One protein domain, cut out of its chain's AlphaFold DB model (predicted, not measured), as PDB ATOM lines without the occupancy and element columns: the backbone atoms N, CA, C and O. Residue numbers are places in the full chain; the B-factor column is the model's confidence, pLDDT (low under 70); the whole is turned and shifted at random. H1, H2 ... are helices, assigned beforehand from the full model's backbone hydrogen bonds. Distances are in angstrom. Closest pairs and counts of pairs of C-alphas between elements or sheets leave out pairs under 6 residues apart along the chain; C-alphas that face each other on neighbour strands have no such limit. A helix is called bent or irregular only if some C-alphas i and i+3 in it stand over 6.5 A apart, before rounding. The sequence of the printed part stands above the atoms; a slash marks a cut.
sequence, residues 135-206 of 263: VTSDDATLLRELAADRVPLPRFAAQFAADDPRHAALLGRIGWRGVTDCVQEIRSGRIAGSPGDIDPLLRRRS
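AT A GLANCE: This is residues 135 to 206 of the 263 residues of an uncharacterized protein of Gordonia effusa NBRC 100432 (UniProt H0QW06). Residues 143 to 148 of H1 pack on H3b, one arm of bent H3, as the core; the hairpin of H2 and H3a lies at one end, H4 at the other. You find 72 residues with four named helices, H1 to H4, no named strand: all helix, compact, radius of gyration of the C-alphas 11.0 A, spans 28 by 23 by 20 A.

IN THESE COORDINATES: Find C-alpha 137 at (-13.667, 45.855, -7.162); H1 runs to 148, 16.4 A. H2 is 157 to 163, 10.3 A. H3, 165 to 187, one helix by its hydrogen bonds, is bent: C-alphas 173 and 176 are 9.4 A apart. Its arms are H3a, 165 to 173, 13.0 A, and H3b, 176 to 187, 16.5 A. H4, 195 to 205, 15.4 A, ends at (2.483, 36.106, -15.617).

HOW THE PARTS SIT: H1 and H3b touch at a steep tilt of 65 degrees, closest C-alphas Ala 147 and Val 183, 5.0 A. H2 and H3a, a hairpin, touch at C-alphas Ala 161 and Ala 168, 4.5 A. Each O i to N i+4 pair is within hydrogen-bond range in H1, H2, H3a and H3b; 6 of 7 in H4.

THE WHOLE: The printed part has no cut and no long link; no printed residue is under 70 in pLDDT.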
ATOM      1  N   VAL A 135      -7.481  45.796 -12.128       93.94
ATOM      2  CA  VAL A 135      -8.774  45.158 -11.856       93.94
ATOM      3  C   VAL A 135      -9.605  46.031 -10.914       93.94
ATOM      4  O   VAL A 135      -9.097  46.535  -9.912       93.94
ATOM      5  N   THR A 136     -10.890  46.223 -11.223       95.81
ATOM      6  CA  THR A 136     -11.809  46.951 -10.334       95.81
ATOM      7  C   THR A 136     -12.356  46.046  -9.227       95.81
ATOM      8  O   THR A 136     -12.294  44.818  -9.306       95.81
ATOM      9  N   SER A 137     -12.953  46.632  -8.187       96.44
ATOM     10  CA  SER A 137     -13.667  45.855  -7.162       96.44
ATOM     11  C   SER A 137     -14.821  45.028  -7.746       96.44
ATOM     12  O   SER A 137     -15.086  43.925  -7.266       96.44
ATOM     13  N   ASP A 138     -15.471  45.523  -8.802       96.31
ATOM     14  CA  ASP A 138     -16.549  44.812  -9.496       96.31
ATOM     15  C   ASP A 138     -16.006  43.613 -10.278       96.31
ATOM     16  O   ASP A 138     -16.552  42.517 -10.180       96.31
ATOM     17  N   ASP A 139     -14.880  43.788 -10.982       96.88
ATOM     18  CA  ASP A 139     -14.189  42.697 -11.677       96.88
ATOM     19  C   ASP A 139     -13.773  41.592 -10.693       96.88
ATOM     20  O   ASP A 139     -13.979  40.405 -10.941       96.88
ATOM     21  N   ALA A 140     -13.210  41.985  -9.548       97.69
ATOM     22  CA  ALA A 140     -12.815  41.071  -8.483       97.69
ATOM     23  C   ALA A 140     -14.019  40.340  -7.863       97.69
ATOM     24  O   ALA A 140     -13.926  39.167  -7.507       97.69
ATOM     25  N   THR A 141     -15.163  41.013  -7.734       97.62
ATOM     26  CA  THR A 141     -16.407  40.397  -7.252       97.62
ATOM     27  C   THR A 141     -16.932  39.375  -8.248       97.62
ATOM     28  O   THR A 141     -17.150  38.230  -7.863       97.62
ATOM     29  N   LEU A 142     -16.997  39.731  -9.530       96.94
ATOM     30  CA  LEU A 142     -17.402  38.821 -10.597       96.94
ATOM     31  C   LEU A 142     -16.498  37.579 -10.671       96.94
ATOM     32  O   LEU A 142     -16.982  36.456 -10.768       96.94
ATOM     33  N   LEU A 143     -15.176  37.742 -10.574       97.44
ATOM     34  CA  LEU A 143     -14.246  36.605 -10.559       97.44
ATOM     35  C   LEU A 143     -14.476  35.670  -9.360       97.44
ATOM     36  O   LEU A 143     -14.334  34.454  -9.501       97.44
ATOM     37  N   ARG A 144     -14.849  36.213  -8.193       97.56
ATOM     38  CA  ARG A 144     -15.198  35.419  -7.005       97.56
ATOM     39  C   ARG A 144     -16.539  34.703  -7.161       97.56
ATOM     40  O   ARG A 144     -16.616  33.537  -6.787       97.56
ATOM     41  N   GLU A 145     -17.547  35.352  -7.742       96.06
ATOM     42  CA  GLU A 145     -18.841  34.736  -8.086       96.06
ATOM     43  C   GLU A 145     -18.624  33.530  -9.014       96.06
ATOM     44  O   GLU A 145     -18.964  32.399  -8.668       96.06
ATOM     45  N   LEU A 146     -17.899  33.735 -10.119       96.00
ATOM     46  CA  LEU A 146     -17.549  32.672 -11.067       96.00
ATOM     47  C   LEU A 146     -16.754  31.535 -10.409       96.00
ATOM     48  O   LEU A 146     -16.918  30.358 -10.749       96.00
ATOM     49  N   ALA A 147     -15.870  31.857  -9.464       96.44
ATOM     50  CA  ALA A 147     -15.138  30.853  -8.707       96.44
ATOM     51  C   ALA A 147     -16.059  30.032  -7.788       96.44
ATOM     52  O   ALA A 147     -15.914  28.805  -7.751       96.44
ATOM     53  N   ALA A 148     -17.006  30.683  -7.107       95.69
ATOM     54  CA  ALA A 148     -17.936  30.075  -6.158       95.69
ATOM     55  C   ALA A 148     -18.979  29.168  -6.823       95.69
ATOM     56  O   ALA A 148     -19.260  28.094  -6.289       95.69
ATOM     57  N   ASP A 149     -19.476  29.537  -8.008       87.31
ATOM     58  CA  ASP A 149     -20.551  28.809  -8.699       87.31
ATOM     59  C   ASP A 149     -20.167  27.376  -9.105       87.31
ATOM     60  O   ASP A 149     -21.035  26.564  -9.411       87.31
ATOM     61  N   ARG A 150     -18.868  27.027  -9.104       78.75
ATOM     62  CA  ARG A 150     -18.294  25.712  -9.491       78.75
ATOM     63  C   ARG A 150     -18.722  25.173 -10.866       78.75
ATOM     64  O   ARG A 150     -18.224  24.126 -11.278       78.75
ATOM     65  N   VAL A 151     -19.553  25.899 -11.611       83.75
ATOM     66  CA  VAL A 151     -19.897  25.614 -13.000       83.75
ATOM     67  C   VAL A 151     -18.631  25.756 -13.856       83.75
ATOM     68  O   VAL A 151     -17.859  26.712 -13.681       83.75
ATOM     69  N   PRO A 152     -18.350  24.802 -14.763       86.25
ATOM     70  CA  PRO A 152     -17.273  24.952 -15.727       86.25
ATOM     71  C   PRO A 152     -17.472  26.226 -16.547       86.25
ATOM     72  O   PRO A 152     -18.554  26.464 -17.078       86.25
ATOM     73  N   LEU A 153     -16.422  27.041 -16.664       90.12
ATOM     74  CA  LEU A 153     -16.470  28.197 -17.551       90.12
ATOM     75  C   LEU A 153     -16.672  27.719 -19.005       90.12
ATOM     76  O   LEU A 153     -16.148  26.654 -19.360       90.12
ATOM     77  N   PRO A 154     -17.393  28.480 -19.855       88.94
ATOM     78  CA  PRO A 154     -17.573  28.140 -21.264       88.94
ATOM     79  C   PRO A 154     -16.237  27.883 -21.958       88.94
ATOM     80  O   PRO A 154     -15.218  28.432 -21.568       88.94
ATOM     81  N   ARG A 155     -16.199  27.083 -23.026       85.06
ATOM     82  CA  ARG A 155     -14.918  26.794 -23.703       85.06
ATOM     83  C   ARG A 155     -14.356  28.007 -24.452       85.06
ATOM     84  O   ARG A 155     -13.146  28.094 -24.663       85.06
ATOM     85  N   PHE A 156     -15.230  28.918 -24.879       86.69
ATOM     86  CA  PHE A 156     -14.887  30.021 -25.768       86.69
ATOM     87  C   PHE A 156     -15.274  31.375 -25.176       86.69
ATOM     88  O   PHE A 156     -16.377  31.547 -24.659       86.69
ATOM     89  N   ALA A 157     -14.398  32.366 -25.365       90.19
ATOM     90  CA  ALA A 157     -14.601  33.737 -24.900       90.19
ATOM     91  C   ALA A 157     -15.908  34.364 -25.416       90.19
ATOM     92  O   ALA A 157     -16.558  35.100 -24.688       90.19
ATOM     93  N   ALA A 158     -16.307  34.053 -26.655       91.00
ATOM     94  CA  ALA A 158     -17.533  34.580 -27.250       91.00
ATOM     95  C   ALA A 158     -18.801  34.086 -26.537       91.00
ATOM     96  O   ALA A 158     -19.749  34.849 -26.403       91.00
ATOM     97  N   GLN A 159     -18.806  32.836 -26.058       91.19
ATOM     98  CA  GLN A 159     -19.923  32.296 -25.277       91.19
ATOM     99  C   GLN A 159     -19.990  32.997 -23.923       91.19
ATOM    100  O   GLN A 159     -21.016  33.563 -23.582       91.19
ATOM    101  N   PHE A 160     -18.852  33.082 -23.230       92.56
ATOM    102  CA  PHE A 160     -18.766  33.789 -21.954       92.56
ATOM    103  C   PHE A 160     -19.204  35.258 -22.063       92.56
ATOM    104  O   PHE A 160     -19.942  35.744 -21.213       92.56
ATOM    105  N   ALA A 161     -18.803  35.963 -23.124       93.00
ATOM    106  CA  ALA A 161     -19.189  37.353 -23.361       93.00
ATOM    107  C   ALA A 161     -20.692  37.546 -23.625       93.00
ATOM    108  O   ALA A 161     -21.213  38.620 -23.342       93.00
ATOM    109  N   ALA A 162     -21.360  36.546 -24.210       91.94
ATOM    110  CA  ALA A 162     -22.773  36.627 -24.571       91.94
ATOM    111  C   ALA A 162     -23.706  36.494 -23.357       91.94
ATOM    112  O   ALA A 162     -24.839  36.966 -23.420       91.94
ATOM    113  N   ASP A 163     -23.227  35.884 -22.271       88.25
ATOM    114  CA  ASP A 163     -24.040  35.590 -21.088       88.25
ATOM    115  C   ASP A 163     -24.328  36.840 -20.234       88.25
ATOM    116  O   ASP A 163     -25.427  36.989 -19.704       88.25
ATOM    117  N   ASP A 164     -23.357  37.752 -20.099       89.69
ATOM    118  CA  ASP A 164     -23.467  38.953 -19.259       89.69
ATOM    119  C   ASP A 164     -22.579  40.091 -19.815       89.69
ATOM    120  O   ASP A 164     -21.386  39.881 -20.058       89.69
ATOM    121  N   PRO A 165     -23.083  41.331 -19.974       91.69
ATOM    122  CA  PRO A 165     -22.262  42.485 -20.356       91.69
ATOM    123  C   PRO A 165     -21.012  42.705 -19.480       91.69
ATOM    124  O   PRO A 165     -19.976  43.161 -19.976       91.69
ATOM    125  N   ARG A 166     -21.068  42.352 -18.187       94.38
ATOM    126  CA  ARG A 166     -19.922  42.400 -17.263       94.38
ATOM    127  C   ARG A 166     -18.810  41.442 -17.696       94.38
ATOM    128  O   ARG A 166     -17.634  41.777 -17.554       94.38
ATOM    129  N   HIS A 167     -19.153  40.296 -18.291       94.94
ATOM    130  CA  HIS A 167     -18.180  39.350 -18.839       94.94
ATOM    131  C   HIS A 167     -17.414  39.958 -20.012       94.94
ATOM    132  O   HIS A 167     -16.190  39.850 -20.069       94.94
ATOM    133  N   ALA A 168     -18.103  40.648 -20.925       94.06
ATOM    134  CA  ALA A 168     -17.457  41.319 -22.050       94.06
ATOM    135  C   ALA A 168     -16.466  42.402 -21.576       94.06
ATOM    136  O   ALA A 168     -15.340  42.477 -22.077       94.06
ATOM    137  N   ALA A 169     -16.844  43.191 -20.563       93.50
ATOM    138  CA  ALA A 169     -15.958  44.185 -19.957       93.50
ATOM    139  C   ALA A 169     -14.727  43.539 -19.293       93.50
ATOM    140  O   ALA A 169     -13.598  43.981 -19.524       93.50
ATOM    141  N   LEU A 170     -14.927  42.459 -18.532       96.00
ATOM    142  CA  LEU A 170     -13.849  41.707 -17.892       96.00
ATOM    143  C   LEU A 170     -12.877  41.118 -18.928       96.00
ATOM    144  O   LEU A 170     -11.660  41.262 -18.798       96.00
ATOM    145  N   LEU A 171     -13.395  40.529 -20.012       95.31
ATOM    146  CA  LEU A 171     -12.578  40.028 -21.121       95.31
ATOM    147  C   LEU A 171     -11.758  41.131 -21.786       95.31
ATOM    148  O   LEU A 171     -10.596  40.905 -22.116       95.31
ATOM    149  N   GLY A 172     -12.324  42.327 -21.952       92.25
ATOM    150  CA  GLY A 172     -11.587  43.477 -22.472       92.25
ATOM    151  C   GLY A 172     -10.406  43.895 -21.585       92.25
ATOM    152  O   GLY A 172      -9.425  44.437 -22.097       92.25
ATOM    153  N   ARG A 173     -10.470  43.629 -20.273       93.94
ATOM    154  CA  ARG A 173      -9.430  44.005 -19.300       93.94
ATOM    155  C   ARG A 173      -8.347  42.955 -19.114       93.94
ATOM    156  O   ARG A 173      -7.181  43.324 -19.022       93.94
ATOM    157  N   ILE A 174      -8.713  41.676 -19.022       95.31
ATOM    158  CA  ILE A 174      -7.763  40.603 -18.668       95.31
ATOM    159  C   ILE A 174      -7.718  39.457 -19.680       95.31
ATOM    160  O   ILE A 174      -6.877  38.565 -19.565       95.31
ATOM    161  N   GLY A 175      -8.575  39.488 -20.701       94.81
ATOM    162  CA  GLY A 175      -8.669  38.437 -21.704       94.81
ATOM    163  C   GLY A 175      -9.221  37.129 -21.144       94.81
ATOM    164  O   GLY A 175      -9.338  36.916 -19.938       94.81
ATOM    165  N   TRP A 176      -9.541  36.205 -22.045       95.06
ATOM    166  CA  TRP A 176     -10.099  34.904 -21.674       95.06
ATOM    167  C   TRP A 176      -9.163  34.086 -20.783       95.06
ATOM    168  O   TRP A 176      -9.581  33.498 -19.782       95.06
ATOM    169  N   ARG A 177      -7.870  34.075 -21.123       93.88
ATOM    170  CA  ARG A 177      -6.893  33.341 -20.329       93.88
ATOM    171  C   ARG A 177      -6.707  33.958 -18.940       93.88
ATOM    172  O   ARG A 177      -6.596  33.214 -17.978       93.88
ATOM    173  N   GLY A 178      -6.771  35.284 -18.814       95.62
ATOM    174  CA  GLY A 178      -6.742  35.941 -17.507       95.62
ATOM    175  C   GLY A 178      -7.947  35.567 -16.644       95.62
ATOM    176  O   GLY A 178      -7.771  35.242 -15.475       95.62
ATOM    177  N   VAL A 179      -9.157  35.531 -17.219       96.38
ATOM    178  CA  VAL A 179     -10.372  35.093 -16.502       96.38
ATOM    179  C   VAL A 179     -10.220  33.662 -15.988       96.38
ATOM    180  O   VAL A 179     -10.388  33.411 -14.796       96.38
ATOM    181  N   THR A 180      -9.889  32.729 -16.882       95.06
ATOM    182  CA  THR A 180      -9.777  31.300 -16.541       95.06
ATOM    183  C   THR A 180      -8.703  31.041 -15.489       95.06
ATOM    184  O   THR A 180      -8.971  30.342 -14.510       95.06
ATOM    185  N   ASP A 181      -7.534  31.664 -15.635       95.00
ATOM    186  CA  ASP A 181      -6.449  31.584 -14.664       95.00
ATOM    187  C   ASP A 181      -6.881  32.133 -13.294       95.00
ATOM    188  O   ASP A 181      -6.751  31.434 -12.293       95.00
ATOM    189  N   CYS A 182      -7.442  33.345 -13.229       97.06
ATOM    190  CA  CYS A 182      -7.872  33.951 -11.966       97.06
ATOM    191  C   CYS A 182      -8.939  33.112 -11.254       97.06
ATOM    192  O   CYS A 182      -8.819  32.856 -10.056       97.06
ATOM    193  N   VAL A 183      -9.950  32.631 -11.983       97.19
ATOM    194  CA  VAL A 183     -10.997  31.766 -11.419       97.19
ATOM    195  C   VAL A 183     -10.397  30.474 -10.862       97.19
ATOM    196  O   VAL A 183     -10.776  30.041  -9.774       97.19
ATOM    197  N   GLN A 184      -9.435  29.863 -11.559       95.38
ATOM    198  CA  GLN A 184      -8.767  28.655 -11.080       95.38
ATOM    199  C   GLN A 184      -7.919  28.911  -9.824       95.38
ATOM    200  O   GLN A 184      -7.966  28.111  -8.888       95.38
ATOM    201  N   GLU A 185      -7.177  30.019  -9.774       97.12
ATOM    202  CA  GLU A 185      -6.386  30.405  -8.599       97.12
ATOM    203  C   GLU A 185      -7.283  30.644  -7.372       97.12
ATOM    204  O   GLU A 185      -6.999  30.100  -6.302       97.12
ATOM    205  N   ILE A 186      -8.409  31.351  -7.540       97.56
ATOM    206  CA  ILE A 186      -9.400  31.584  -6.474       97.56
ATOM    207  C   ILE A 186     -10.027  30.260  -6.017       97.56
ATOM    208  O   ILE A 186     -10.050  29.969  -4.824       97.56
ATOM    209  N   ARG A 187     -10.484  29.408  -6.949       96.62
ATOM    210  CA  ARG A 187     -11.072  28.089  -6.626       96.62
ATOM    211  C   ARG A 187     -10.121  27.197  -5.836       96.62
ATOM    212  O   ARG A 187     -10.562  26.438  -4.981       96.62
ATOM    213  N   SER A 188      -8.827  27.281  -6.133       96.06
ATOM    214  CA  SER A 188      -7.791  26.521  -5.431       96.06
ATOM    215  C   SER A 188      -7.389  27.108  -4.072       96.06
ATOM    216  O   SER A 188      -6.571  26.506  -3.383       96.06
ATOM    217  N   GLY A 189      -7.919  28.278  -3.697       96.31
ATOM    218  CA  GLY A 189      -7.565  28.980  -2.463       96.31
ATOM    219  C   GLY A 189      -6.165  29.601  -2.467       96.31
ATOM    220  O   GLY A 189      -5.693  30.026  -1.417       96.31
ATOM    221  N   ARG A 190      -5.483  29.665  -3.621       97.31
ATOM    222  CA  ARG A 190      -4.141  30.267  -3.734       97.31
ATOM    223  C   ARG A 190      -4.166  31.791  -3.646       97.31
ATOM    224  O   ARG A 190      -3.159  32.387  -3.275       97.31
ATOM    225  N   ILE A 191      -5.302  32.408  -3.973       97.62
ATOM    226  CA  ILE A 191      -5.564  33.836  -3.771       97.62
ATOM    227  C   ILE A 191      -6.988  34.046  -3.250       97.62
ATOM    228  O   ILE A 191      -7.879  33.251  -3.548       97.62
ATOM    229  N   ALA A 192      -7.221  35.143  -2.526       96.44
ATOM    230  CA  ALA A 192      -8.554  35.503  -2.037       96.44
ATOM    231  C   ALA A 192      -9.452  36.110  -3.133       96.44
ATOM    232  O   ALA A 192     -10.676  36.129  -3.000       96.44
ATOM    233  N   GLY A 193      -8.852  36.600  -4.225       96.12
ATOM    234  CA  GLY A 193      -9.570  37.220  -5.339       96.12
ATOM    235  C   GLY A 193      -9.857  38.705  -5.125       96.12
ATOM    236  O   GLY A 193     -10.837  39.212  -5.662       96.12
ATOM    237  N   SER A 194      -9.037  39.405  -4.336       97.44
ATOM    238  CA  SER A 194      -9.068  40.868  -4.265       97.44
ATOM    239  C   SER A 194      -8.287  41.493  -5.435       97.44
ATOM    240  O   SER A 194      -7.405  40.832  -5.996       97.44
ATOM    241  N   PRO A 195      -8.522  42.773  -5.794       96.56
ATOM    242  CA  PRO A 195      -7.677  43.469  -6.770       96.56
ATOM    243  C   PRO A 195      -6.185  43.429  -6.401       96.56
ATOM    244  O   PRO A 195      -5.339  43.240  -7.272       96.56
ATOM    245  N   GLY A 196      -5.875  43.515  -5.100       95.88
ATOM    246  CA  GLY A 196      -4.514  43.426  -4.568       95.88
ATOM    247  C   GLY A 196      -3.836  42.069  -4.786       95.88
ATOM    248  O   GLY A 196      -2.612  42.015  -4.803       95.88
ATOM    249  N   ASP A 197      -4.600  41.000  -5.022       96.62
ATOM    250  CA  ASP A 197      -4.058  39.674  -5.345       96.62
ATOM    251  C   ASP A 197      -3.996  39.431  -6.858       96.62
ATOM    252  O   ASP A 197      -3.028  38.863  -7.376       96.62
ATOM    253  N   ILE A 198      -5.041  39.862  -7.572       97.50
ATOM    254  CA  ILE A 198      -5.227  39.596  -9.001       97.50
ATOM    255  C   ILE A 198      -4.225  40.392  -9.845       97.50
ATOM    256  O   ILE A 198      -3.590  39.824 -10.737       97.50
ATOM    257  N   ASP A 199      -4.042  41.682  -9.551       96.31
ATOM    258  CA  ASP A 199      -3.120  42.539 -10.298       96.31
ATOM    259  C   ASP A 199      -1.677  41.990 -10.247       96.31
ATOM    260  O   ASP A 199      -1.090  41.763 -11.311       96.31
ATOM    261  N   PRO A 200      -1.085  41.699  -9.066       95.38
ATOM    262  CA  PRO A 200       0.249  41.106  -8.999       95.38
ATOM    263  C   PRO A 200       0.347  39.734  -9.666       95.38
ATOM    264  O   PRO A 200       1.376  39.435 -10.273       95.38
ATOM    265  N   LEU A 201      -0.690  38.894  -9.572       96.50
ATOM    266  CA  LEU A 201      -0.715  37.592 -10.244       96.50
ATOM    267  C   LEU A 201      -0.558  37.745 -11.761       96.50
ATOM    268  O   LEU A 201       0.335  37.132 -12.353       96.50
ATOM    269  N   LEU A 202      -1.403  38.568 -12.378       96.81
ATOM    270  CA  LEU A 202      -1.393  38.776 -13.823       96.81
ATOM    271  C   LEU A 202      -0.114  39.492 -14.273       96.81
ATOM    272  O   LEU A 202       0.510  39.070 -15.246       96.81
ATOM    273  N   ARG A 203       0.355  40.502 -13.524       95.88
ATOM    274  CA  ARG A 203       1.627  41.181 -13.824       95.88
ATOM    275  C   ARG A 203       2.812  40.219 -13.793       95.88
ATOM    276  O   ARG A 203       3.610  40.243 -14.729       95.88
ATOM    277  N   ARG A 204       2.901  39.314 -12.808       94.50
ATOM    278  CA  ARG A 204       3.951  38.274 -12.776       94.50
ATOM    279  C   ARG A 204       3.886  37.336 -13.982       94.50
ATOM    280  O   ARG A 204       4.926  36.960 -14.507       94.50
ATOM    281  N   ARG A 205       2.684  36.978 -14.443       95.69
ATOM    282  CA  ARG A 205       2.483  36.106 -15.617       95.69
ATOM    283  C   ARG A 205       2.649  36.824 -16.960       95.69
ATOM    284  O   ARG A 205       2.716  36.164 -17.990       95.69
ATOM    285  N   SER A 206       2.720  38.154 -16.972       96.56
ATOM    286  CA  SER A 206       2.762  38.953 -18.205       96.56
ATOM    287  C   SER A 206       4.068  38.856 -18.997       96.56
ATOM    288  O   SER A 206       4.097  39.301 -20.141       96.56
TER     289      SER A 206